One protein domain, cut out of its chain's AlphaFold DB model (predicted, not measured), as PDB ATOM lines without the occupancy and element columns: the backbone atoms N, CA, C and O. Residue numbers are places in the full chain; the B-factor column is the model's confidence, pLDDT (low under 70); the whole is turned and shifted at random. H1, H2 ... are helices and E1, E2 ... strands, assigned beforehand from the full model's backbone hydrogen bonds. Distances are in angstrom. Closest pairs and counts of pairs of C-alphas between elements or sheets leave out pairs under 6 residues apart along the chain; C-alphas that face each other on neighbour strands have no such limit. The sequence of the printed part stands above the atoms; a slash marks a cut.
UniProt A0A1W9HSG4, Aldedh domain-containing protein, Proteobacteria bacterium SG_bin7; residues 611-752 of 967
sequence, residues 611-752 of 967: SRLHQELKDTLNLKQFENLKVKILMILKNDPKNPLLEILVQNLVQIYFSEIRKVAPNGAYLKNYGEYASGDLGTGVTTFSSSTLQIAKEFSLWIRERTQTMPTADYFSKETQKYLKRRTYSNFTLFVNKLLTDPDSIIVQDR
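AT A GLANCE: This is residues 611 to 752 of the 967 residues of the protein "Aldedh domain-containing protein" of Proteobacteria bacterium SG_bin7 (UniProt A0A1W9HSG4). A small three-stranded sheet, E1 E3 E2, sits at one end of a helical body in which H2 packs on both H1 and H3, the three helices' centres making a triangle, and H5 runs crosswise to them near the middle. H4 lies toward the far end from the sheet. The printed part has 142 residues, with five named helices and three named strands that follow each other along the chain as E1 H1 H2 E2 H3 H4 H5 E3; the sheet, in the order E1 E3 E2, is antiparallel. The class is mostly helix, compact, with a radius of gyration of the C-alphas of 14.4 A and spans of 41 by 31 by 25 A.

IN THESE COORDINATES: E1, residues 611 to 613, begins at C-alpha 611 (38.881, -116.617, 36.386); E3 is 748 to 751, ending at C-alpha 751 (36.988, -118.146, 42.072), and E2 669 to 672. H2, 646 to 664, is 27.7 A long, H1, 624 to 639, 22.7 A, H3, 693 to 707, 21.1 A, and H5, 732 to 742, 15.3 A. H4 is 719 to 725.

HOW THE PARTS SIT: N 612 and O 749 of E1 and E3 are 2.8 A apart, as are N 670 and O 750 of E2 and E3. H2 only grazes the sheet, with residues 658 to 664. H1 and H2, a helical hairpin, touch at Phe 626 and Leu 653, C-alphas 5.7 A apart, at a shallow tilt of 27 degrees. H2 touches H3 at Gln 651 and Ala 697, C-alphas 5.0 A apart, at a steep tilt of 41 degrees. H3 touches H5 at Phe 700 and Thr 734, C-alphas 4.6 A apart, about perpendicular at 80 degrees. H4 and H5 are near each other. Every O i to N i+4 pair is within hydrogen-bond range in H1, H3, H4 and H5; H2 has 13 of 15.

THE WHOLE: The C-alphas farthest apart, Asn 667 and Ala 714, are 41.8 A apart. The printed part has no cut. The links E2 to H3 and H3 to H4 are long. Confidence is under 70 in 33 residues, among them 675 to 684 and 707 to 717.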
ATOM      1  N   SER A 611      38.979-115.398  37.182       90.12
ATOM      2  CA  SER A 611      38.881-116.617  36.386       90.12
ATOM      3  C   SER A 611      40.241-116.883  35.766       90.12
ATOM      4  O   SER A 611      40.794-115.996  35.110       90.12
ATOM      5  N   ARG A 612      40.795-118.074  35.994       91.62
ATOM      6  CA  ARG A 612      42.145-118.494  35.594       91.62
ATOM      7  C   ARG A 612      42.077-119.831  34.867       91.62
ATOM      8  O   ARG A 612      41.277-120.687  35.228       91.62
ATOM      9  N   LEU A 613      42.895-120.026  33.844       91.44
ATOM     10  CA  LEU A 613      43.015-121.323  33.178       91.44
ATOM     11  C   LEU A 613      43.877-122.260  34.021       91.44
ATOM     12  O   LEU A 613      44.818-121.820  34.680       91.44
ATOM     13  N   HIS A 614      43.627-123.565  33.943       91.44
ATOM     14  CA  HIS A 614      44.536-124.566  34.506       91.44
ATOM     15  C   HIS A 614      45.982-124.354  34.027       91.44
ATOM     16  O   HIS A 614      46.915-124.455  34.821       91.44
ATOM     17  N   GLN A 615      46.170-124.010  32.746       91.81
ATOM     18  CA  GLN A 615      47.487-123.710  32.177       91.81
ATOM     19  C   GLN A 615      48.183-122.521  32.866       91.81
ATOM     20  O   GLN A 615      49.376-122.600  33.135       91.81
ATOM     21  N   GLU A 616      47.440-121.463  33.209       92.50
ATOM     22  CA  GLU A 616      47.947-120.264  33.905       92.50
ATOM     23  C   GLU A 616      48.321-120.534  35.375       92.50
ATOM     24  O   GLU A 616      48.950-119.701  36.021       92.50
ATOM     25  N   LEU A 617      47.923-121.689  35.916       90.94
ATOM     26  CA  LEU A 617      48.148-122.081  37.307       90.94
ATOM     27  C   LEU A 617      49.263-123.129  37.475       90.94
ATOM     28  O   LEU A 617      49.625-123.444  38.609       90.94
ATOM     29  N   LYS A 618      49.821-123.678  36.384       86.88
ATOM     30  CA  LYS A 618      50.760-124.819  36.427       86.88
ATOM     31  C   LYS A 618      51.980-124.592  37.317       86.88
ATOM     32  O   LYS A 618      52.342-125.494  38.065       86.88
ATOM     33  N   ASP A 619      52.547-123.389  37.297       85.50
ATOM     34  CA  ASP A 619      53.734-123.045  38.091       85.50
ATOM     35  C   ASP A 619      53.411-122.765  39.574       85.50
ATOM     36  O   ASP A 619      54.311-122.643  40.401       85.50
ATOM     37  N   THR A 620      52.122-122.677  39.932       87.31
ATOM     38  CA  THR A 620      51.638-122.433  41.307       87.31
ATOM     39  C   THR A 620      51.092-123.700  41.985       87.31
ATOM     40  O   THR A 620      51.108-123.809  43.212       87.31
ATOM     41  N   LEU A 621      50.593-124.670  41.213       87.19
ATOM     42  CA  LEU A 621      49.956-125.895  41.711       87.19
ATOM     43  C   LEU A 621      50.956-127.065  41.754       87.19
ATOM     44  O   LEU A 621      51.618-127.360  40.760       87.19
ATOM     45  N   ASN A 622      51.017-127.831  42.851       88.12
ATOM     46  CA  ASN A 622      51.875-129.022  42.931       88.12
ATOM     47  C   ASN A 622      51.215-130.235  42.249       88.12
ATOM     48  O   ASN A 622      50.811-131.217  42.878       88.12
ATOM     49  N   LEU A 623      51.122-130.176  40.922       88.00
ATOM     50  CA  LEU A 623      50.457-131.189  40.101       88.00
ATOM     51  C   LEU A 623      51.295-132.462  39.875       88.00
ATOM     52  O   LEU A 623      50.860-133.350  39.145       88.00
ATOM     53  N   LYS A 624      52.456-132.632  40.528       86.25
ATOM     54  CA  LYS A 624      53.306-133.827  40.347       86.25
ATOM     55  C   LYS A 624      52.579-135.128  40.715       86.25
ATOM     56  O   LYS A 624      52.752-136.143  40.044       86.25
ATOM     57  N   GLN A 625      51.750-135.118  41.761       76.88
ATOM     58  CA  GLN A 625      50.916-136.278  42.111       76.88
ATOM     59  C   GLN A 625      49.701-136.425  41.182       76.88
ATOM     60  O   GLN A 625      49.335-137.549  40.840       76.88
ATOM     61  N   PHE A 626      49.122-135.305  40.739       90.38
ATOM     62  CA  PHE A 626      48.014-135.266  39.786       90.38
ATOM     63  C   PHE A 626      48.407-135.886  38.437       90.38
ATOM     64  O   PHE A 626      47.762-136.836  38.010       90.38
ATOM     65  N   GLU A 627      49.506-135.449  37.815       89.50
ATOM     66  CA  GLU A 627      49.982-136.006  36.540       89.50
ATOM     67  C   GLU A 627      50.382-137.485  36.668       89.50
ATOM     68  O   GLU A 627      50.022-138.300  35.821       89.50
ATOM     69  N   ASN A 628      51.019-137.884  37.776       83.62
ATOM     70  CA  ASN A 628      51.322-139.296  38.047       83.62
ATOM     71  C   ASN A 628      50.061-140.176  38.159       83.62
ATOM     72  O   ASN A 628      50.078-141.334  37.734       83.62
ATOM     73  N   LEU A 629      48.969-139.665  38.741       83.69
ATOM     74  CA  LEU A 629      47.686-140.375  38.794       83.69
ATOM     75  C   LEU A 629      46.957-140.336  37.452       83.69
ATOM     76  O   LEU A 629      46.432-141.362  37.036       83.69
ATOM     77  N   LYS A 630      46.980-139.200  36.752       91.38
ATOM     78  CA  LYS A 630      46.432-139.023  35.404       91.38
ATOM     79  C   LYS A 630      47.054-140.033  34.447       91.38
ATOM     80  O   LYS A 630      46.316-140.831  33.889       91.38
ATOM     81  N   VAL A 631      48.383-140.133  34.362       86.12
ATOM     82  CA  VAL A 631      49.065-141.155  33.540       86.12
ATOM     83  C   VAL A 631      48.623-142.579  33.907       86.12
ATOM     84  O   VAL A 631      48.307-143.357  33.008       86.12
ATOM     85  N   LYS A 632      48.506-142.923  35.198       80.31
ATOM     86  CA  LYS A 632      48.004-144.243  35.633       80.31
ATOM     87  C   LYS A 632      46.549-144.493  35.215       80.31
ATOM     88  O   LYS A 632      46.241-145.570  34.715       80.31
ATOM     89  N   ILE A 633      45.668-143.509  35.387       84.56
ATOM     90  CA  ILE A 633      44.255-143.583  34.985       84.56
ATOM     91  C   ILE A 633      44.139-143.699  33.468       84.56
ATOM     92  O   ILE A 633      43.345-144.494  32.987       84.56
ATOM     93  N   LEU A 634      44.957-142.973  32.707       84.75
ATOM     94  CA  LEU A 634      44.979-143.032  31.249       84.75
ATOM     95  C   LEU A 634      45.521-144.371  30.724       84.75
ATOM     96  O   LEU A 634      44.971-144.912  29.768       84.75
ATOM     97  N   MET A 635      46.534-144.955  31.375       80.12
ATOM     98  CA  MET A 635      46.975-146.331  31.099       80.12
ATOM     99  C   MET A 635      45.868-147.350  31.397       80.12
ATOM    100  O   MET A 635      45.649-148.257  30.600       80.12
ATOM    101  N   ILE A 636      45.130-147.180  32.499       79.75
ATOM    102  CA  ILE A 636      43.973-148.022  32.831       79.75
ATOM    103  C   ILE A 636      42.866-147.848  31.784       79.75
ATOM    104  O   ILE A 636      42.444-148.832  31.199       79.75
ATOM    105  N   LEU A 637      42.465-146.621  31.443       79.75
ATOM    106  CA  LEU A 637      41.438-146.356  30.427       79.75
ATOM    107  C   LEU A 637      41.802-146.891  29.031       79.75
ATOM    108  O   LEU A 637      40.905-147.207  28.251       79.75
ATOM    109  N   LYS A 638      43.098-147.010  28.720       77.38
ATOM    110  CA  LYS A 638      43.597-147.609  27.477       77.38
ATOM    111  C   LYS A 638      43.636-149.143  27.510       77.38
ATOM    112  O   LYS A 638      43.343-149.762  26.492       77.38
ATOM    113  N   ASN A 639      44.008-149.744  28.643       71.75
ATOM    114  CA  ASN A 639      44.341-151.174  28.730       71.75
ATOM    115  C   ASN A 639      43.236-152.029  29.389       71.75
ATOM    116  O   ASN A 639      42.988-153.150  28.959       71.75
ATOM    117  N   ASP A 640      42.588-151.506  30.429       74.25
ATOM    118  CA  ASP A 640      41.469-152.111  31.164       74.25
ATOM    119  C   ASP A 640      40.563-150.994  31.726       74.25
ATOM    120  O   ASP A 640      40.619-150.657  32.912       74.25
ATOM    121  N   PRO A 641      39.701-150.376  30.904       70.75
ATOM    122  CA  PRO A 641      38.798-149.336  31.387       70.75
ATOM    123  C   PRO A 641      37.694-149.882  32.313       70.75
ATOM    124  O   PRO A 641      36.958-149.099  32.912       70.75
ATOM    125  N   LYS A 642      37.559-151.208  32.474       73.06
ATOM    126  CA  LYS A 642      36.606-151.817  33.416       73.06
ATOM    127  C   LYS A 642      37.173-151.931  34.840       73.06
ATOM    128  O   LYS A 642      36.389-152.169  35.764       73.06
ATOM    129  N   ASN A 643      38.480-151.710  35.024       71.62
ATOM    130  CA  ASN A 643      39.233-151.979  36.250       71.62
ATOM    131  C   ASN A 643      38.521-151.532  37.549       71.62
ATOM    132  O   ASN A 643      37.997-150.410  37.620       71.62
ATOM    133  N   PRO A 644      38.527-152.348  38.622       67.25
ATOM    134  CA  PRO A 644      37.919-151.968  39.897       67.25
ATOM    135  C   PRO A 644      38.550-150.706  40.512       67.25
ATOM    136  O   PRO A 644      37.827-149.891  41.084       67.25
ATOM    137  N   LEU A 645      39.859-150.486  40.331       72.69
ATOM    138  CA  LEU A 645      40.591-149.359  40.925       72.69
ATOM    139  C   LEU A 645      40.317-148.009  40.244       72.69
ATOM    140  O   LEU A 645      40.676-146.977  40.812       72.69
ATOM    141  N   LEU A 646      39.688-147.986  39.060       79.44
ATOM    142  CA  LEU A 646      39.434-146.754  38.300       79.44
ATOM    143  C   LEU A 646      38.673-145.706  39.130       79.44
ATOM    144  O   LEU A 646      39.028-144.533  39.110       79.44
ATOM    145  N   GLU A 647      37.675-146.140  39.903       88.81
ATOM    146  CA  GLU A 647      36.885-145.287  40.801       88.81
ATOM    147  C   GLU A 647      37.766-144.621  41.872       88.81
ATOM    148  O   GLU A 647      37.785-143.400  41.998       88.81
ATOM    149  N   ILE A 648      38.575-145.411  42.585       73.94
ATOM    150  CA  ILE A 648      39.457-144.928  43.662       73.94
ATOM    151  C   ILE A 648      40.531-143.982  43.104       73.94
ATOM    152  O   ILE A 648      40.838-142.947  43.697       73.94
ATOM    153  N   LEU A 649      41.103-144.308  41.943       78.50
ATOM    154  CA  LEU A 649      42.132-143.485  41.312       78.50
ATOM    155  C   LEU A 649      41.562-142.152  40.811       78.50
ATOM    156  O   LEU A 649      42.186-141.115  41.038       78.50
ATOM    157  N   VAL A 650      40.369-142.148  40.206       91.69
ATOM    158  CA  VAL A 650      39.676-140.916  39.791       91.69
ATOM    159  C   VAL A 650      39.257-140.078  41.002       91.69
ATOM    160  O   VAL A 650      39.441-138.862  40.974       91.69
ATOM    161  N   GLN A 651      38.785-140.694  42.092       92.50
ATOM    162  CA  GLN A 651      38.495-139.979  43.341       92.50
ATOM    163  C   GLN A 651      39.748-139.263  43.861       92.50
ATOM    164  O   GLN A 651      39.692-138.069  44.156       92.50
ATOM    165  N   ASN A 652      40.885-139.965  43.912       81.44
ATOM    166  CA  ASN A 652      42.162-139.401  44.350       81.44
ATOM    167  C   ASN A 652      42.660-138.285  43.415       81.44
ATOM    168  O   ASN A 652      43.125-137.254  43.899       81.44
ATOM    169  N   LEU A 653      42.519-138.449  42.094       94.81
ATOM    170  CA  LEU A 653      42.860-137.424  41.101       94.81
ATOM    171  C   LEU A 653      42.067-136.130  41.336       94.81
ATOM    172  O   LEU A 653      42.655-135.053  41.437       94.81
ATOM    173  N   VAL A 654      40.741-136.241  41.455       95.38
ATOM    174  CA  VAL A 654      39.843-135.098  41.672       95.38
ATOM    175  C   VAL A 654      40.077-134.476  43.053       95.38
ATOM    176  O   VAL A 654      40.091-133.254  43.175       95.38
ATOM    177  N   GLN A 655      40.334-135.284  44.085       92.38
ATOM    178  CA  GLN A 655      40.640-134.804  45.435       92.38
ATOM    179  C   GLN A 655      41.957-134.022  45.501       92.38
ATOM    180  O   GLN A 655      41.982-132.948  46.104       92.38
ATOM    181  N   ILE A 656      43.025-134.510  44.860       90.50
ATOM    182  CA  ILE A 656      44.292-133.774  44.742       90.50
ATOM    183  C   ILE A 656      44.075-132.492  43.939       90.50
ATOM    184  O   ILE A 656      44.493-131.427  44.388       90.50
ATOM    185  N   TYR A 657      43.349-132.552  42.819       95.12
ATOM    186  CA  TYR A 657      43.068-131.362  42.018       95.12
ATOM    187  C   TYR A 657      42.307-130.290  42.815       95.12
ATOM    188  O   TYR A 657      42.742-129.143  42.881       95.12
ATOM    189  N   PHE A 658      41.233-130.664  43.516       95.44
ATOM    190  CA  PHE A 658      40.483-129.755  44.391       95.44
ATOM    191  C   PHE A 658      41.348-129.213  45.540       95.44
ATOM    192  O   PHE A 658      41.165-128.071  45.960       95.44
ATOM    193  N   SER A 659      42.283-130.015  46.058       92.69
ATOM    194  CA  SER A 659      43.213-129.604  47.114       92.69
ATOM    195  C   SER A 659      44.211-128.552  46.630       92.69
ATOM    196  O   SER A 659      44.424-127.564  47.328       92.69
ATOM    197  N   GLU A 660      44.788-128.724  45.439       93.56
ATOM    198  CA  GLU A 660      45.695-127.733  44.853       93.56
ATOM    199  C   GLU A 660      44.943-126.454  44.455       93.56
ATOM    200  O   GLU A 660      45.385-125.361  44.804       93.56
ATOM    201  N   ILE A 661      43.762-126.559  43.827       94.75
ATOM    202  CA  ILE A 661      42.949-125.384  43.463       94.75
ATOM    203  C   ILE A 661      42.565-124.543  44.693       94.75
ATOM    204  O   ILE A 661      42.612-123.315  44.629       94.75
ATOM    205  N   ARG A 662      42.277-125.157  45.848       94.50
ATOM    206  CA  ARG A 662      41.997-124.406  47.088       94.50
ATOM    207  C   ARG A 662      43.209-123.665  47.676       94.50
ATOM    208  O   ARG A 662      43.014-122.854  48.574       94.50
ATOM    209  N   LYS A 663      44.434-123.862  47.171       92.56
ATOM    210  CA  LYS A 663      45.585-123.003  47.524       92.56
ATOM    211  C   LYS A 663      45.548-121.657  46.805       92.56
ATOM    212  O   LYS A 663      46.021-120.668  47.352       92.56
ATOM    213  N   VAL A 664      44.995-121.623  45.591       92.75
ATOM    214  CA  VAL A 664      44.914-120.412  44.754       92.75
ATOM    215  C   VAL A 664      43.542-119.735  44.808       92.75
ATOM    216  O   VAL A 664      43.459-118.542  44.520       92.75
ATOM    217  N   ALA A 665      42.500-120.476  45.197       91.88
ATOM    218  CA  ALA A 665      41.127-120.019  45.412       91.88
ATOM    219  C   ALA A 665      40.589-120.577  46.759       91.88
ATOM    220  O   ALA A 665      39.852-121.570  46.774       91.88
ATOM    221  N   PRO A 666      40.984-119.998  47.913       90.12
ATOM    222  CA  PRO A 666      40.728-120.576  49.241       90.12
ATOM    223  C   PRO A 666      39.247-120.623  49.640       90.12
ATOM    224  O   PRO A 666      38.835-121.545  50.339       90.12
ATOM    225  N   ASN A 667      38.424-119.705  49.125       88.19
ATOM    226  CA  ASN A 667      36.966-119.701  49.321       88.19
ATOM    227  C   ASN A 667      36.235-120.767  48.470       88.19
ATOM    228  O   ASN A 667      35.005-120.857  48.492       88.19
ATOM    229  N   GLY A 668      36.991-121.562  47.707       91.25
ATOM    230  CA  GLY A 668      36.491-122.452  46.673       91.25
ATOM    231  C   GLY A 668      36.461-121.794  45.293       91.25
ATOM    232  O   GLY A 668      36.653-120.588  45.136       91.25
ATOM    233  N   ALA A 669      36.208-122.618  44.281       90.56
ATOM    234  CA  ALA A 669      36.068-122.214  42.889       90.56
ATOM    235  C   ALA A 669      35.025-123.084  42.180       90.56
ATOM    236  O   ALA A 669      34.855-124.263  42.512       90.56
ATOM    237  N   TYR A 670      34.379-122.513  41.170       88.56
ATOM    238  CA  TYR A 670      33.702-123.250  40.111       88.56
ATOM    239  C   TYR A 670      34.747-123.727  39.106       88.56
ATOM    240  O   TYR A 670      35.683-122.999  38.766       88.56
ATOM    241  N   LEU A 671      34.574-124.942  38.609       89.56
ATOM    242  CA  LEU A 671      35.342-125.472  37.494       89.56
ATOM    243  C   LEU A 671      34.418-125.453  36.275       89.56
ATOM    244  O   LEU A 671      33.292-125.939  36.370       89.56
ATOM    245  N   LYS A 672      34.893-124.896  35.158       85.75
ATOM    246  CA  LYS A 672      34.126-124.670  33.921       85.75
ATOM    247  C   LYS A 672      34.888-125.137  32.666       85.75
ATOM    248  O   LYS A 672      36.073-125.474  32.724       85.75
ATOM    249  N   ASN A 673      34.216-125.095  31.516       81.25
ATOM    250  CA  ASN A 673      34.658-125.439  30.158       81.25
ATOM    251  C   ASN A 673      34.827-126.943  29.846       81.25
ATOM    252  O   ASN A 673      35.775-127.363  29.177       81.25
ATOM    253  N   TYR A 674      33.880-127.775  30.290       76.81
ATOM    254  CA  TYR A 674      33.793-129.200  29.906       76.81
ATOM    255  C   TYR A 674      32.504-129.584  29.156       76.81
ATOM    256  O   TYR A 674      32.322-130.756  28.831       76.81
ATOM    257  N   GLY A 675      31.650-128.615  28.808       62.12
ATOM    258  CA  GLY A 675      30.357-128.855  28.149       62.12
ATOM    259  C   GLY A 675      29.165-128.790  29.106       62.12
ATOM    260  O   GLY A 675      28.207-129.539  28.943       62.12
ATOM    261  N   GLU A 676      29.251-127.931  30.122       62.50
ATOM    262  CA  GLU A 676      28.139-127.629  31.020       62.50
ATOM    263  C   GLU A 676      27.110-126.679  30.377       62.50
ATOM    264  O   GLU A 676      27.416-125.941  29.442       62.50
ATOM    265  N   TYR A 677      25.908-126.652  30.952       49.19
ATOM    266  CA  TYR A 677      24.891-125.615  30.738       49.19
ATOM    267  C   TYR A 677      24.538-124.984  32.103       49.19
ATOM    268  O   TYR A 677      23.379-125.003  32.520       49.19
ATOM    269  N   ALA A 678      25.557-124.581  32.878       45.28
ATOM    270  CA  ALA A 678      25.450-124.373  34.326       45.28
ATOM    271  C   ALA A 678      25.892-122.974  34.801       45.28
ATOM    272  O   ALA A 678      27.066-122.608  34.761       45.28
ATOM    273  N   SER A 679      24.922-122.257  35.367       43.41
ATOM    274  CA  SER A 679      25.009-120.881  35.867       43.41
ATOM    275  C   SER A 679      25.073-120.787  37.401       43.41
ATOM    276  O   SER A 679      24.302-121.484  38.065       43.41
ATOM    277  N   GLY A 680      25.834-119.831  37.938       42.91
ATOM    278  CA  GLY A 680      25.658-119.315  39.308       42.91
ATOM    279  C   GLY A 680      26.047-120.237  40.476       42.91
ATOM    280  O   GLY A 680      26.386-121.407  40.294       42.91
ATOM    281  N   ASP A 681      25.948-119.711  41.706       40.53
ATOM    282  CA  ASP A 681      26.305-120.413  42.969       40.53
ATOM    283  C   ASP A 681      25.333-121.565  43.330       40.53
ATOM    284  O   ASP A 681      25.532-122.288  44.303       40.53
ATOM    285  N   LEU A 682      24.274-121.758  42.531       43.22
ATOM    286  CA  LEU A 682      23.262-122.816  42.677       43.22
ATOM    287  C   LEU A 682      23.124-123.709  41.419       43.22
ATOM    288  O   LEU A 682      22.172-124.481  41.306       43.22
ATOM    289  N   GLY A 683      24.049-123.603  40.457       50.09
ATOM    290  CA  GLY A 683      24.048-124.409  39.232       50.09
ATOM    291  C   GLY A 683      24.517-125.857  39.423       50.09
ATOM    292  O   GLY A 683      25.178-126.205  40.397       50.09
ATOM    293  N   THR A 684      24.253-126.712  38.432       54.41
ATOM    294  CA  THR A 684      24.665-128.135  38.410       54.41
ATOM    295  C   THR A 684      26.153-128.357  38.073       54.41
ATOM    296  O   THR A 684      26.541-129.440  37.629       54.41
ATOM    297  N   GLY A 685      26.992-127.328  38.221       72.88
ATOM    298  CA  GLY A 685      28.415-127.357  37.879       72.88
ATOM    299  C   GLY A 685      29.279-128.103  38.902       72.88
ATOM    300  O   GLY A 685      28.846-128.432  40.008       72.88
ATOM    301  N   VAL A 686      30.536-128.359  38.536       85.56
ATOM    302  CA  VAL A 686      31.550-128.884  39.460       85.56
ATOM    303  C   VAL A 686      32.173-127.736  40.250       85.56
ATOM    304  O   VAL A 686      32.667-126.769  39.672       85.56
ATOM    305  N   THR A 687      32.214-127.863  41.574       90.25
ATOM    306  CA  THR A 687      32.835-126.887  42.474       90.25
ATOM    307  C   THR A 687      33.818-127.561  43.427       90.25
ATOM    308  O   THR A 687      33.656-128.724  43.801       90.25
ATOM    309  N   THR A 688      34.823-126.816  43.889       92.00
ATOM    310  CA  THR A 688      35.772-127.305  44.903       92.00
ATOM    311  C   THR A 688      35.271-127.147  46.346       92.00
ATOM    312  O   THR A 688      36.003-127.496  47.279       92.00
ATOM    313  N   PHE A 689      34.041-126.647  46.544       84.94
ATOM    314  CA  PHE A 689      33.451-126.351  47.859       84.94
ATOM    315  C   PHE A 689      32.165-127.131  48.185       84.94
ATOM    316  O   PHE A 689      31.844-127.264  49.363       84.94
ATOM    317  N   SER A 690      31.448-127.670  47.192       82.81
ATOM    318  CA  SER A 690      30.206-128.439  47.393       82.81
ATOM    319  C   SER A 690      30.153-129.789  46.663       82.81
ATOM    320  O   SER A 690      29.451-130.689  47.124       82.81
ATOM    321  N   SER A 691      30.894-129.997  45.567       86.19
ATOM    322  CA  SER A 691      30.840-131.271  44.831       86.19
ATOM    323  C   SER A 691      31.607-132.405  45.530       86.19
ATOM    324  O   SER A 691      32.767-132.261  45.917       86.19
ATOM    325  N   SER A 692      30.982-133.583  45.640       88.25
ATOM    326  CA  SER A 692      31.611-134.773  46.230       88.25
ATOM    327  C   SER A 692      32.561-135.465  45.247       88.25
ATOM    328  O   SER A 692      32.134-135.970  44.207       88.25
ATOM    329  N   THR A 693      33.846-135.570  45.603       87.50
ATOM    330  CA  THR A 693      34.868-136.251  44.782       87.50
ATOM    331  C   THR A 693      34.556-137.736  44.567       87.50
ATOM    332  O   THR A 693      34.809-138.271  43.489       87.50
ATOM    333  N   LEU A 694      33.938-138.388  45.561       82.56
ATOM    334  CA  LEU A 694      33.469-139.773  45.479       82.56
ATOM    335  C   LEU A 694      32.300-139.925  44.495       82.56
ATOM    336  O   LEU A 694      32.271-140.891  43.739       82.56
ATOM    337  N   GLN A 695      31.348-138.984  44.477       84.62
ATOM    338  CA  GLN A 695      30.244-139.024  43.513       84.62
ATOM    339  C   GLN A 695      30.752-138.798  42.084       84.62
ATOM    340  O   GLN A 695      30.419-139.577  41.195       84.62
ATOM    341  N   ILE A 696      31.624-137.801  41.888       87.00
ATOM    342  CA  ILE A 696      32.264-137.520  40.595       87.00
ATOM    343  C   ILE A 696      32.970-138.775  40.048       87.00
ATOM    344  O   ILE A 696      32.806-139.132  38.881       87.00
ATOM    345  N   ALA A 697      33.719-139.476  40.903       84.88
ATOM    346  CA  ALA A 697      34.434-140.689  40.526       84.88
ATOM    347  C   ALA A 697      33.522-141.900  40.270       84.88
ATOM    348  O   ALA A 697      33.794-142.693  39.363       84.88
ATOM    349  N   LYS A 698      32.429-142.038  41.031       83.06
ATOM    350  CA  LYS A 698      31.414-143.079  40.813       83.06
ATOM    351  C   LYS A 698      30.697-142.897  39.486       83.06
ATOM    352  O   LYS A 698      30.691-143.831  38.694       83.06
ATOM    353  N   GLU A 699      30.175-141.705  39.208       85.69
ATOM    354  CA  GLU A 699      29.497-141.419  37.938       85.69
ATOM    355  C   GLU A 699      30.420-141.662  36.739       85.69
ATOM    356  O   GLU A 699      30.056-142.412  35.834       85.69
ATOM    357  N   PHE A 700      31.646-141.124  36.766       86.69
ATOM    358  CA  PHE A 700      32.603-141.342  35.682       86.69
ATOM    359  C   PHE A 700      32.963-142.826  35.514       86.69
ATOM    360  O   PHE A 700      32.937-143.339  34.397       86.69
ATOM    361  N   SER A 701      33.284-143.547  36.595       84.69
ATOM    362  CA  SER A 701      33.709-144.951  36.488       84.69
ATOM    363  C   SER A 701      32.573-145.906  36.103       84.69
ATOM    364  O   SER A 701      32.821-146.841  35.342       84.69
ATOM    365  N   LEU A 702      31.333-145.664  36.548       82.12
ATOM    366  CA  LEU A 702      30.139-146.372  36.066       82.12
ATOM    367  C   LEU A 702      29.938-146.127  34.567       82.12
ATOM    368  O   LEU A 702      29.892-147.079  33.789       82.12
ATOM    369  N   TRP A 703      29.943-144.863  34.149       81.81
ATOM    370  CA  TRP A 703      29.751-144.481  32.753       81.81
ATOM    371  C   TRP A 703      30.829-145.057  31.819       81.81
ATOM    372  O   TRP A 703      30.507-145.536  30.731       81.81
ATOM    373  N   ILE A 704      32.099-145.108  32.237       78.94
ATOM    374  CA  ILE A 704      33.153-145.814  31.487       78.94
ATOM    375  C   ILE A 704      32.832-147.319  31.374       78.94
ATOM    376  O   ILE A 704      32.884-147.889  30.278       78.94
ATOM    377  N   ARG A 705      32.473-147.979  32.485       76.00
ATOM    378  CA  ARG A 705      32.161-149.424  32.523       76.00
ATOM    379  C   ARG A 705      30.954-149.795  31.647       76.00
ATOM    380  O   ARG A 705      30.956-150.871  31.047       76.00
ATOM    381  N   GLU A 706      29.972-148.905  31.532       71.69
ATOM    382  CA  GLU A 706      28.824-149.025  30.622       71.69
ATOM    383  C   GLU A 706      29.220-148.797  29.154       71.69
ATOM    384  O   GLU A 706      28.953-149.633  28.289       71.69
ATOM    385  N   ARG A 707      29.872-147.665  28.847       69.56
ATOM    386  CA  ARG A 707      30.075-147.208  27.458       69.56
ATOM    387  C   ARG A 707      31.161-147.951  26.701       69.56
ATOM    388  O   ARG A 707      31.066-148.040  25.476       69.56
ATOM    389  N   THR A 708      32.143-148.520  27.397       59.88
ATOM    390  CA  THR A 708      33.268-149.258  26.790       59.88
ATOM    391  C   THR A 708      32.848-150.419  25.894       59.88
ATOM    392  O   THR A 708      33.602-150.784  25.001       59.88
ATOM    393  N   GLN A 709      31.637-150.956  26.063       53.59
ATOM    394  CA  GLN A 709      31.099-152.037  25.226       53.59
ATOM    395  C   GLN A 709      30.597-151.554  23.855       53.59
ATOM    396  O   GLN A 709      30.430-152.346  22.936       53.59
ATOM    397  N   THR A 710      30.388-150.243  23.706       53.75
ATOM    398  CA  THR A 710      29.890-149.592  22.480       53.75
ATOM    399  C   THR A 710      30.815-148.482  21.961       53.75
ATOM    400  O   THR A 710      30.452-147.752  21.038       53.75
ATOM    401  N   MET A 711      31.997-148.316  22.562       54.00
ATOM    402  CA  MET A 711      33.020-147.359  22.131       54.00
ATOM    403  C   MET A 711      33.925-147.985  21.055       54.00
ATOM    404  O   MET A 711      34.245-149.167  21.159       54.00
ATOM    405  N   PRO A 712      34.400-147.226  20.047       53.12
ATOM    406  CA  PRO A 712      35.357-147.736  19.066       53.12
ATOM    407  C   PRO A 712      36.681-148.156  19.730       53.12
ATOM    408  O   PRO A 712      37.509-147.320  20.087       53.12
ATOM    409  N   THR A 713      36.911-149.463  19.849       50.28
ATOM    410  CA  THR A 713      37.940-150.098  20.703       50.28
ATOM    411  C   THR A 713      39.394-150.010  20.212       50.28
ATOM    412  O   THR A 713      40.145-150.974  20.290       50.28
ATOM    413  N   ALA A 714      39.807-148.848  19.700       52.12
ATOM    414  CA  ALA A 714      41.202-148.571  19.345       52.12
ATOM    415  C   ALA A 714      41.872-147.547  20.277       52.12
ATOM    416  O   ALA A 714      43.054-147.690  20.574       52.12
ATOM    417  N   ASP A 715      41.142-146.518  20.725       62.91
ATOM    418  CA  ASP A 715      41.719-145.452  21.548       62.91
ATOM    419  C   ASP A 715      40.647-144.663  22.325       62.91
ATOM    420  O   ASP A 715      39.609-144.293  21.769       62.91
ATOM    421  N   TYR A 716      40.923-144.347  23.595       66.81
ATOM    422  CA  TYR A 716      40.137-143.408  24.404       66.81
ATOM    423  C   TYR A 716      40.284-141.957  23.903       66.81
ATOM    424  O   TYR A 716      39.352-141.154  24.004       66.81
ATOM    425  N   PHE A 717      41.446-141.626  23.330       67.94
ATOM    426  CA  PHE A 717      41.794-140.293  22.827       67.94
ATOM    427  C   PHE A 717      41.477-140.083  21.341       67.94
ATOM    428  O   PHE A 717      41.625-138.967  20.842       67.94
ATOM    429  N   SER A 718      40.995-141.118  20.637       71.19
ATOM    430  CA  SER A 718      40.533-141.005  19.248       71.19
ATOM    431  C   SER A 718      39.529-139.855  19.117       71.19
ATOM    432  O   SER A 718      38.658-139.662  19.973       71.19
ATOM    433  N   LYS A 719      39.622-139.095  18.020       68.81
ATOM    434  CA  LYS A 719      38.699-137.983  17.737       68.81
ATOM    435  C   LYS A 719      37.257-138.485  17.633       68.81
ATOM    436  O   LYS A 719      36.333-137.791  18.049       68.81
ATOM    437  N   GLU A 720      37.074-139.701  17.137       66.88
ATOM    438  CA  GLU A 720      35.810-140.419  16.997       66.88
ATOM    439  C   GLU A 720      35.278-140.813  18.376       66.88
ATOM    440  O   GLU A 720      34.117-140.534  18.676       66.88
ATOM    441  N   THR A 721      36.137-141.366  19.243       67.56
ATOM    442  CA  THR A 721      35.798-141.671  20.638       67.56
ATOM    443  C   THR A 721      35.417-140.403  21.394       67.56
ATOM    444  O   THR A 721      34.293-140.311  21.872       67.56
ATOM    445  N   GLN A 722      36.259-139.368  21.434       71.06
ATOM    446  CA  GLN A 722      35.957-138.114  22.141       71.06
ATOM    447  C   GLN A 722      34.696-137.408  21.600       71.06
ATOM    448  O   GLN A 722      33.909-136.854  22.371       71.06
ATOM    449  N   LYS A 723      34.431-137.494  20.289       69.12
ATOM    450  CA  LYS A 723      33.183-137.028  19.651       69.12
ATOM    451  C   LYS A 723      31.970-137.892  20.014       69.12
ATOM    452  O   LYS A 723      30.865-137.359  20.094       69.12
ATOM    453  N   TYR A 724      32.150-139.190  20.250       64.50
ATOM    454  CA  TYR A 724      31.122-140.094  20.777       64.50
ATOM    455  C   TYR A 724      30.819-139.795  22.256       64.50
ATOM    456  O   TYR A 724      29.646-139.666  22.612       64.50
ATOM    457  N   LEU A 725      31.851-139.590  23.087       63.72
ATOM    458  CA  LEU A 725      31.714-139.221  24.500       63.72
ATOM    459  C   LEU A 725      30.899-137.926  24.646       63.72
ATOM    460  O   LEU A 725      29.816-137.956  25.234       63.72
ATOM    461  N   LYS A 726      31.335-136.835  23.994       62.84
ATOM    462  CA  LYS A 726      30.646-135.527  23.997       62.84
ATOM    463  C   LYS A 726      29.201-135.561  23.475       62.84
ATOM    464  O   LYS A 726      28.449-134.628  23.726       62.84
ATOM    465  N   ARG A 727      28.796-136.599  22.732       60.19
ATOM    466  CA  ARG A 727      27.447-136.728  22.143       60.19
ATOM    467  C   ARG A 727      26.449-137.520  22.993       60.19
ATOM    468  O   ARG A 727      25.285-137.592  22.602       60.19
ATOM    469  N   ARG A 728      26.873-138.166  24.089       54.50
ATOM    470  CA  ARG A 728      25.998-139.038  24.907       54.50
ATOM    471  C   ARG A 728      26.241-138.965  26.424       54.50
ATOM    472  O   ARG A 728      25.794-139.856  27.150       54.50
ATOM    473  N   THR A 729      26.980-137.985  26.928       54.28
ATOM    474  CA  THR A 729      27.083-137.685  28.369       54.28
ATOM    475  C   THR A 729      25.885-136.868  28.844       54.28
ATOM    476  O   THR A 729      25.546-135.881  28.202       54.28
ATOM    477  N   TYR A 730      25.292-137.248  29.980       55.56
ATOM    478  CA  TYR A 730      24.200-136.503  30.628       55.56
ATOM    479  C   TYR A 730      24.546-135.978  32.035       55.56
ATOM    480  O   TYR A 730      23.719-135.292  32.626       55.56
ATOM    481  N   SER A 731      25.750-136.242  32.569       74.25
ATOM    482  CA  SER A 731      26.223-135.627  33.821       74.25
ATOM    483  C   SER A 731      27.485-134.786  33.621       74.25
ATOM    484  O   SER A 731      28.436-135.189  32.940       74.25
ATOM    485  N   ASN A 732      27.488-133.605  34.248       78.94
ATOM    486  CA  ASN A 732      28.603-132.657  34.233       78.94
ATOM    487  C   ASN A 732      29.871-133.255  34.859       78.94
ATOM    488  O   ASN A 732      30.977-132.962  34.414       78.94
ATOM    489  N   PHE A 733      29.724-134.140  35.848       87.50
ATOM    490  CA  PHE A 733      30.844-134.767  36.553       87.50
ATOM    491  C   PHE A 733      31.654-135.689  35.635       87.50
ATOM    492  O   PHE A 733      32.885-135.652  35.631       87.50
ATOM    493  N   THR A 734      30.959-136.459  34.796       85.81
ATOM    494  CA  THR A 734      31.571-137.332  33.786       85.81
ATOM    495  C   THR A 734      32.349-136.521  32.745       85.81
ATOM    496  O   THR A 734      33.487-136.856  32.405       85.81
ATOM    497  N   LEU A 735      31.753-135.423  32.265       83.31
ATOM    498  CA  LEU A 735      32.383-134.492  31.326       83.31
ATOM    499  C   LEU A 735      33.623-133.820  31.926       83.31
ATOM    500  O   LEU A 735      34.675-133.796  31.284       83.31
ATOM    501  N   PHE A 736      33.521-133.340  33.167       89.50
ATOM    502  CA  PHE A 736      34.625-132.741  33.908       89.50
ATOM    503  C   PHE A 736      35.809-133.702  34.060       89.50
ATOM    504  O   PHE A 736      36.929-133.318  33.736       89.50
ATOM    505  N   VAL A 737      35.592-134.956  34.478       91.19
ATOM    506  CA  VAL A 737      36.696-135.929  34.603       91.19
ATOM    507  C   VAL A 737      37.312-136.253  33.240       91.19
ATOM    508  O   VAL A 737      38.536-136.281  33.128       91.19
ATOM    509  N   ASN A 738      36.508-136.424  32.181       87.38
ATOM    510  CA  ASN A 738      37.059-136.612  30.836       87.38
ATOM    511  C   ASN A 738      37.929-135.418  30.404       87.38
ATOM    512  O   ASN A 738      39.026-135.615  29.881       87.38
ATOM    513  N   LYS A 739      37.478-134.185  30.658       88.25
ATOM    514  CA  LYS A 739      38.236-132.962  30.364       88.25
ATOM    515  C   LYS A 739      39.532-132.906  31.182       88.25
ATOM    516  O   LYS A 739      40.600-132.770  30.604       88.25
ATOM    517  N   LEU A 740      39.459-133.141  32.492       91.69
ATOM    518  CA  LEU A 740      40.598-133.161  33.422       91.69
ATOM    519  C   LEU A 740      41.683-134.183  33.024       91.69
ATOM    520  O   LEU A 740      42.868-133.976  33.281       91.69
ATOM    521  N   LEU A 741      41.280-135.281  32.382       90.56
ATOM    522  CA  LEU A 741      42.175-136.322  31.879       90.56
ATOM    523  C   LEU A 741      42.757-136.028  30.485       90.56
ATOM    524  O   LEU A 741      43.907-136.383  30.236       90.56
ATOM    525  N   THR A 742      41.989-135.410  29.583       85.94
ATOM    526  CA  THR A 742      42.348-135.258  28.154       85.94
ATOM    527  C   THR A 742      42.888-133.880  27.774       85.94
ATOM    528  O   THR A 742      43.734-133.778  26.891       85.94
ATOM    529  N   ASP A 743      42.391-132.833  28.427       89.06
ATOM    530  CA  ASP A 743      42.577-131.417  28.096       89.06
ATOM    531  C   ASP A 743      42.289-130.580  29.367       89.06
ATOM    532  O   ASP A 743      41.284-129.867  29.439       89.06
ATOM    533  N   PRO A 744      43.102-130.725  30.438       90.94
ATOM    534  CA  PRO A 744      42.897-129.968  31.668       90.94
ATOM    535  C   PRO A 744      43.212-128.485  31.472       90.94
ATOM    536  O   PRO A 744      42.551-127.656  32.079       90.94
ATOM    537  N   ASP A 745      44.178-128.152  30.609       91.25
ATOM    538  CA  ASP A 745      44.717-126.806  30.363       91.25
ATOM    539  C   ASP A 745      43.650-125.743  30.098       91.25
ATOM    540  O   ASP A 745      43.770-124.623  30.597       91.25
ATOM    541  N   SER A 746      42.592-126.110  29.371       84.81
ATOM    542  CA  SER A 746      41.481-125.219  29.027       84.81
ATOM    543  C   SER A 746      40.282-125.290  29.990       84.81
ATOM    544  O   SER A 746      39.261-124.649  29.730       84.81
ATOM    545  N   ILE A 747      40.394-126.017  31.115       90.19
ATOM    546  CA  ILE A 747      39.472-125.884  32.255       90.19
ATOM    547  C   ILE A 747      39.652-124.493  32.858       90.19
ATOM    548  O   ILE A 747      40.762-124.088  33.218       90.19
ATOM    549  N   ILE A 748      38.536-123.789  33.013       90.38
ATOM    550  CA  ILE A 748      38.482-122.490  33.679       90.38
ATOM    551  C   ILE A 748      38.233-122.736  35.170       90.38
ATOM    552  O   ILE A 748      37.244-123.358  35.554       90.38
ATOM    553  N   VAL A 749      39.130-122.231  36.007       91.75
ATOM    554  CA  VAL A 749      39.002-122.138  37.462       91.75
ATOM    555  C   VAL A 749      38.475-120.739  37.767       91.75
ATOM    556  O   VAL A 749      39.203-119.759  37.621       91.75
ATOM    557  N   GLN A 750      37.199-120.639  38.134       91.06
ATOM    558  CA  GLN A 750      36.545-119.377  38.470       91.06
ATOM    559  C   GLN A 750      36.343-119.286  39.982       91.06
ATOM    560  O   GLN A 750      35.595-120.074  40.559       91.06
ATOM    561  N   ASP A 751      37.009-118.335  40.624       90.19
ATOM    562  CA  ASP A 751      36.988-118.146  42.072       90.19
ATOM    563  C   ASP A 751      35.571-117.864  42.592       90.19
ATOM    564  O   ASP A 751      34.784-117.136  41.977       90.19
ATOM    565  N   ARG A 752      35.241-118.433  43.757       89.00
ATOM    566  CA  ARG A 752      33.962-118.180  44.422       89.00
ATOM    567  C   ARG A 752      33.964-116.790  45.059       89.00
ATOM    568  O   ARG A 752      34.852-116.463  45.847       89.00
TER     569      ARG A 752